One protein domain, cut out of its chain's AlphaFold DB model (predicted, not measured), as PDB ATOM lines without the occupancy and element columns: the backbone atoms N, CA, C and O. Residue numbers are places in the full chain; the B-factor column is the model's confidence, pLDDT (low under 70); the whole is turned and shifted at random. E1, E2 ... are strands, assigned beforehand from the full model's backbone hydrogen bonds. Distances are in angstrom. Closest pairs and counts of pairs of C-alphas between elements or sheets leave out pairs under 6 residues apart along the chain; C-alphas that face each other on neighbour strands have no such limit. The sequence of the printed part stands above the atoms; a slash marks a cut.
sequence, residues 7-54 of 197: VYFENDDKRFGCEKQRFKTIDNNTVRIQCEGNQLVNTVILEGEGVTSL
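What this domain is: This is residues 7 to 54 of the 197 residues of an uncharacterized protein of Biomphalaria glabrata (UniProt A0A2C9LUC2). What shape does the backbone make? It makes two small antiparallel sheets, a three-strand sheet of E1, E2 and E5 and a long two-strand hairpin of E3 and E4, set as a loose V with few contacts between them. E2 runs on into E3 at 51 degrees, and residues 37 to 42 lead from E4 back to E5. What is it made of? The printed part has 48 residues with no named helix and five named strands, E1 to E5 in that order along the chain, and its class is all strand; the three-strand order is E2, E1, E5. How compact is it? It is only just loose, close to compact, with a radius of gyration of the C-alphas of 11.8 A, and elongated, spanning 35 by 22 by 13 A.

How they stand to each other: What pairs with the first strand? E1, residues 7 to 11, is the inner strand between two edge strands, E2, residues 14 to 17, and E5, residues 43 to 47. E1 and E2 form a hairpin, antiparallel at 157 degrees, with N 9 and O 16 2.8 A apart, within hydrogen-bond range. E1 and E5 are antiparallel at 152 degrees, with N 45 and O 8 2.8 A apart, also within that range. What follows the second strand? E2 runs on into E3, residues 19 to 25, across a break of one residue, and these two meet only through their link. E3 and E4, residues 31 to 36, form a hairpin, antiparallel at 160 degrees, with N 22 and O 34 2.8 A apart, within hydrogen-bond range. How near do the two sheets come? E1 is only just apart from E3, with closest C-alphas 8.1 A apart, and only just apart from E4, at 8.4 A. E3 and E5 are apart, as are E4 and E5.

Where its parts are: Where does the first strand lie? E1 begins at C-alpha 7, (187.229, 184.830, 87.804), and measures 13.7 A from first to last C-alpha; E2 measures 10.3 A. Which strand has the most residues? E3, with seven residues, measures 18.5 A and ends at C-alpha 25, (182.689, 197.290, 95.976); E4 measures 16.6 A. Where does the last strand end? E5 measures 12.9 A and ends at C-alpha 47, (181.722, 181.363, 88.390).

The domain as a whole: How large is it? The two C-alphas farthest apart are those of Asp 13 and Asn 28, at 35.6 A. Is anything missing or long? The printed part has no cut; the links E1 to E2, E2 to E3 and E3 to E4 are tight, and E4 to E5 is short. Where is confidence low? The mean pLDDT of the printed part is 83.8, and residue 38 is under 70.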
ATOM      1  N   VAL A   7     186.902 184.429  89.171       89.44
ATOM      2  CA  VAL A   7     187.229 184.830  87.804       89.44
ATOM      3  C   VAL A   7     188.306 183.903  87.274       89.44
ATOM      4  O   VAL A   7     189.378 183.766  87.868       89.44
ATOM      5  N   TYR A   8     187.998 183.280  86.148       91.12
ATOM      6  CA  TYR A   8     188.933 182.499  85.362       91.12
ATOM      7  C   TYR A   8     189.067 183.117  83.981       91.12
ATOM      8  O   TYR A   8     188.184 183.829  83.495       91.12
ATOM      9  N   PHE A   9     190.183 182.810  83.352       90.62
ATOM     10  CA  PHE A   9     190.502 183.222  82.005       90.62
ATOM     11  C   PHE A   9     190.813 181.994  81.173       90.62
ATOM     12  O   PHE A   9     191.386 181.026  81.679       90.62
ATOM     13  N   GLU A  10     190.445 182.057  79.901       90.31
ATOM     14  CA  GLU A  10     190.835 181.073  78.905       90.31
ATOM     15  C   GLU A  10     191.534 181.753  77.733       90.31
ATOM     16  O   GLU A  10     191.142 182.832  77.270       90.31
ATOM     17  N   ASN A  11     192.589 181.095  77.270       86.50
ATOM     18  CA  ASN A  11     193.293 181.409  76.043       86.50
ATOM     19  C   ASN A  11     193.591 180.097  75.322       86.50
ATOM     20  O   ASN A  11     194.357 179.272  75.831       86.50
ATOM     21  N   ASP A  12     192.935 179.903  74.182       83.81
ATOM     22  CA  ASP A  12     192.879 178.639  73.450       83.81
ATOM     23  C   ASP A  12     192.528 177.472  74.396       83.81
ATOM     24  O   ASP A  12     191.447 177.469  74.981       83.81
ATOM     25  N   ASP A  13     193.447 176.531  74.619       82.81
ATOM     26  CA  ASP A  13     193.225 175.350  75.470       82.81
ATOM     27  C   ASP A  13     193.657 175.542  76.938       82.81
ATOM     28  O   ASP A  13     193.635 174.599  77.737       82.81
ATOM     29  N   LYS A  14     194.113 176.741  77.324       89.19
ATOM     30  CA  LYS A  14     194.626 177.006  78.675       89.19
ATOM     31  C   LYS A  14     193.639 177.808  79.501       89.19
ATOM     32  O   LYS A  14     193.392 178.978  79.221       89.19
ATOM     33  N   ARG A  15     193.186 177.201  80.600       91.06
ATOM     34  CA  ARG A  15     192.427 177.867  81.661       91.06
ATOM     35  C   ARG A  15     193.337 178.236  82.829       91.06
ATOM     36  O   ARG A  15     194.065 177.392  83.347       91.06
ATOM     37  N   PHE A  16     193.263 179.483  83.279       90.12
ATOM     38  CA  PHE A  16     194.026 179.985  84.422       90.12
ATOM     39  C   PHE A  16     193.182 180.916  85.296       90.12
ATOM     40  O   PHE A  16     192.149 181.440  84.880       90.12
ATOM     41  N   GLY A  17     193.575 181.052  86.561       89.12
ATOM     42  CA  GLY A  17     192.871 181.893  87.526       89.12
ATOM     43  C   GLY A  17     193.250 183.367  87.406       89.12
ATOM     44  O   GLY A  17     194.318 183.714  86.908       89.12
ATOM     45  N   CYS A  18     192.385 184.234  87.922       87.62
ATOM     46  CA  CYS A  18     192.704 185.634  88.175       87.62
ATOM     47  C   CYS A  18     193.762 185.758  89.287       87.62
ATOM     48  O   CYS A  18     193.445 185.672  90.477       87.62
ATOM     49  N   GLU A  19     195.036 185.936  88.920       84.56
ATOM     50  CA  GLU A  19     196.097 186.075  89.917       84.56
ATOM     51  C   GLU A  19     195.947 187.383  90.702       84.56
ATOM     52  O   GLU A  19     195.570 188.434  90.171       84.56
ATOM     53  N   LYS A  20     196.232 187.305  92.010       82.12
ATOM     54  CA  LYS A  20     196.122 188.419  92.966       82.12
ATOM     55  C   LYS A  20     194.807 189.194  92.837       82.12
ATOM     56  O   LYS A  20     194.797 190.424  92.905       82.12
ATOM     57  N   GLN A  21     193.709 188.464  92.663       82.56
ATOM     58  CA  GLN A  21     192.378 189.025  92.512       82.56
ATOM     59  C   GLN A  21     192.072 190.058  93.605       82.56
ATOM     60  O   GLN A  21     192.015 189.740  94.793       82.56
ATOM     61  N   ARG A  22     191.859 191.311  93.196       84.31
ATOM     62  CA  ARG A  22     191.415 192.400  94.067       84.31
ATOM     63  C   ARG A  22     189.955 192.695  93.802       84.31
ATOM     64  O   ARG A  22     189.537 192.867  92.659       84.31
ATOM     65  N   PHE A  23     189.197 192.821  94.879       83.94
ATOM     66  CA  PHE A  23     187.795 193.197  94.833       83.94
ATOM     67  C   PHE A  23     187.608 194.575  95.439       83.94
ATOM     68  O   PHE A  23     188.115 194.867  96.521       83.94
ATOM     69  N   LYS A  24     186.830 195.410  94.757       84.19
ATOM     70  CA  LYS A  24     186.376 196.690  95.286       84.19
ATOM     71  C   LYS A  24     184.892 196.851  95.010       84.19
ATOM     72  O   LYS A  24     184.481 196.978  93.859       84.19
ATOM     73  N   THR A  25     184.089 196.873  96.064       86.06
ATOM     74  CA  THR A  25     182.689 197.290  95.976       86.06
ATOM     75  C   THR A  25     182.651 198.786  95.678       86.06
ATOM     76  O   THR A  25     183.250 199.574  96.409       86.06
ATOM     77  N   ILE A  26     182.013 199.163  94.571       85.00
ATOM     78  CA  ILE A  26     181.815 200.568  94.192       85.00
ATOM     79  C   ILE A  26     180.517 201.081  94.823       85.00
ATOM     80  O   ILE A  26     180.507 202.162  95.404       85.00
ATOM     81  N   ASP A  27     179.463 200.264  94.771       86.25
ATOM     82  CA  ASP A  27     178.164 200.498  95.402       86.25
ATOM     83  C   ASP A  27     177.446 199.153  95.660       86.25
ATOM     84  O   ASP A  27     178.036 198.084  95.498       86.25
ATOM     85  N   ASN A  28     176.175 199.192  96.070       82.50
ATOM     86  CA  ASN A  28     175.395 197.996  96.418       82.50
ATOM     87  C   ASN A  28     175.190 197.004  95.258       82.50
ATOM     88  O   ASN A  28     174.960 195.824  95.517       82.50
ATOM     89  N   ASN A  29     175.288 197.462  94.009       83.75
ATOM     90  CA  ASN A  29     175.020 196.682  92.800       83.75
ATOM     91  C   ASN A  29     176.253 196.547  91.889       83.75
ATOM     92  O   ASN A  29     176.228 195.765  90.940       83.75
ATOM     93  N   THR A  30     177.334 197.275  92.176       84.56
ATOM     94  CA  THR A  30     178.537 197.322  91.342       84.56
ATOM     95  C   THR A  30     179.763 196.836  92.106       84.56
ATOM     96  O   THR A  30     180.202 197.436  93.092       84.56
ATOM     97  N   VAL A  31     180.393 195.780  91.589       86.00
ATOM     98  CA  VAL A  31     181.703 195.307  92.047       86.00
ATOM     99  C   VAL A  31     182.735 195.469  90.937       86.00
ATOM    100  O   VAL A  31     182.494 195.127  89.783       86.00
ATOM    101  N   ARG A  32     183.911 195.982  91.295       86.06
ATOM    102  CA  ARG A  32     185.089 195.989  90.433       86.06
ATOM    103  C   ARG A  32     186.005 194.847  90.847       86.06
ATOM    104  O   ARG A  32     186.419 194.776  92.005       86.06
ATOM    105  N   ILE A  33     186.333 193.988  89.889       86.69
ATOM    106  CA  ILE A  33     187.311 192.914  90.047       86.69
ATOM    107  C   ILE A  33     188.538 193.286  89.219       86.69
ATOM    108  O   ILE A  33     188.408 193.650  88.053       86.69
ATOM    109  N   GLN A  34     189.715 193.246  89.832       85.31
ATOM    110  CA  GLN A  34     190.992 193.481  89.169       85.31
ATOM    111  C   GLN A  34     191.865 192.241  89.321       85.31
ATOM    112  O   GLN A  34     192.003 191.711  90.420       85.31
ATOM    113  N   CYS A  35     192.466 191.818  88.217       82.12
ATOM    114  CA  CYS A  35     193.405 190.709  88.154       82.12
ATOM    115  C   CYS A  35     194.767 191.260  87.741       82.12
ATOM    116  O   CYS A  35     194.829 192.141  86.883       82.12
ATOM    117  N   GLU A  36     195.839 190.763  88.346       79.31
ATOM    118  CA  GLU A  36     197.187 190.950  87.810       79.31
ATOM    119  C   GLU A  36     197.505 189.716  86.958       79.31
ATOM    120  O   GLU A  36     197.184 188.601  87.349       79.31
ATOM    121  N   GLY A  37     198.082 189.888  85.775       71.88
ATOM    122  CA  GLY A  37     198.407 188.765  84.900       71.88
ATOM    123  C   GLY A  37     199.064 189.245  83.616       71.88
ATOM    124  O   GLY A  37     198.784 190.345  83.151       71.88
ATOM    125  N   ASN A  38     199.956 188.427  83.063       67.00
ATOM    126  CA  ASN A  38     200.707 188.724  81.840       67.00
ATOM    127  C   ASN A  38     200.257 187.881  80.633       67.00
ATOM    128  O   ASN A  38     200.883 187.934  79.577       67.00
ATOM    129  N   GLN A  39     199.200 187.088  80.796       71.81
ATOM    130  CA  GLN A  39     198.690 186.175  79.777       71.81
ATOM    131  C   GLN A  39     197.673 186.893  78.885       71.81
ATOM    132  O   GLN A  39     196.855 187.674  79.373       71.81
ATOM    133  N   LEU A  40     197.689 186.591  77.584       72.75
ATOM    134  CA  LEU A  40     196.584 186.945  76.690       72.75
ATOM    135  C   LEU A  40     195.315 186.212  77.136       72.75
ATOM    136  O   LEU A  40     195.389 185.073  77.592       72.75
ATOM    137  N   VAL A  41     194.166 186.877  77.019       79.19
ATOM    138  CA  VAL A  41     192.858 186.370  77.453       79.19
ATOM    139  C   VAL A  41     191.879 186.500  76.292       79.19
ATOM    140  O   VAL A  41     191.625 187.614  75.836       79.19
ATOM    141  N   ASN A  42     191.296 185.381  75.861       80.12
ATOM    142  CA  ASN A  42     190.253 185.361  74.830       80.12
ATOM    143  C   ASN A  42     188.858 185.302  75.461       80.12
ATOM    144  O   ASN A  42     187.925 185.945  74.980       80.12
ATOM    145  N   THR A  43     188.734 184.579  76.576       86.50
ATOM    146  CA  THR A  43     187.461 184.363  77.265       86.50
ATOM    147  C   THR A  43     187.604 184.678  78.750       86.50
ATOM    148  O   THR A  43     188.565 184.269  79.402       86.50
ATOM    149  N   VAL A  44     186.617 185.390  79.298       88.69
ATOM    150  CA  VAL A  44     186.467 185.610  80.742       88.69
ATOM    151  C   VAL A  44     185.342 184.720  81.249       88.69
ATOM    152  O   VAL A  44     184.215 184.803  80.766       88.69
ATOM    153  N   ILE A  45     185.643 183.898  82.248       90.12
ATOM    154  CA  ILE A  45     184.689 182.997  82.889       90.12
ATOM    155  C   ILE A  45     184.431 183.503  84.304       90.12
ATOM    156  O   ILE A  45     185.343 183.614  85.124       90.12
ATOM    157  N   LEU A  46     183.165 183.793  84.589       89.31
ATOM    158  CA  LEU A  46     182.683 184.136  85.922       89.31
ATOM    159  C   LEU A  46     181.943 182.928  86.495       89.31
ATOM    160  O   LEU A  46     180.986 182.448  85.895       89.31
ATOM    161  N   GLU A  47     182.366 182.462  87.665       88.88
ATOM    162  CA  GLU A  47     181.722 181.363  88.390       88.88
ATOM    163  C   GLU A  47     181.309 181.797  89.797       88.88
ATOM    164  O   GLU A  47     181.946 182.649  90.412       88.88
ATOM    165  N   GLY A  48     180.268 181.162  90.331       85.06
ATOM    166  CA  GLY A  48     179.805 181.351  91.705       85.06
ATOM    167  C   GLY A  48     178.375 181.875  91.797       85.06
ATOM    168  O   GLY A  48     177.727 182.197  90.801       85.06
ATOM    169  N   GLU A  49     177.858 181.936  93.023       80.88
ATOM    170  CA  GLU A  49     176.442 182.220  93.288       80.88
ATOM    171  C   GLU A  49     175.971 183.588  92.789       80.88
ATOM    172  O   GLU A  49     174.778 183.792  92.592       80.88
ATOM    173  N   GLY A  50     176.884 184.545  92.613       74.62
ATOM    174  CA  GLY A  50     176.535 185.886  92.156       74.62
ATOM    175  C   GLY A  50     176.251 185.972  90.653       74.62
ATOM    176  O   GLY A  50     175.623 186.930  90.211       74.62
ATOM    177  N   VAL A  51     176.675 184.980  89.859       77.88
ATOM    178  CA  VAL A  51     176.535 184.988  88.389       77.88
ATOM    179  C   VAL A  51     175.068 184.984  87.955       77.88
ATOM    180  O   VAL A  51     174.713 185.599  86.954       77.88
ATOM    181  N   THR A  52     174.195 184.363  88.746       78.56
ATOM    182  CA  THR A  52     172.753 184.239  88.468       78.56
ATOM    183  C   THR A  52     171.993 185.568  88.493       78.56
ATOM    184  O   THR A  52     170.820 185.603  88.134       78.56
ATOM    185  N   SER A  53     172.634 186.660  88.921       79.06
ATOM    186  CA  SER A  53     172.000 187.967  89.142       79.06
ATOM    187  C   SER A  53     172.779 189.136  88.519       79.06
ATOM    188  O   SER A  53     172.646 190.280  88.947       79.06
ATOM    189  N   LEU A  54     173.584 188.869  87.485       82.31
ATOM    190  CA  LEU A  54     174.333 189.903  86.769       82.31
ATOM    191  C   LEU A  54     173.434 190.678  85.796       82.31
ATOM    192  O   LEU A  54     172.868 190.107  84.868       82.31
TER     193      LEU A  54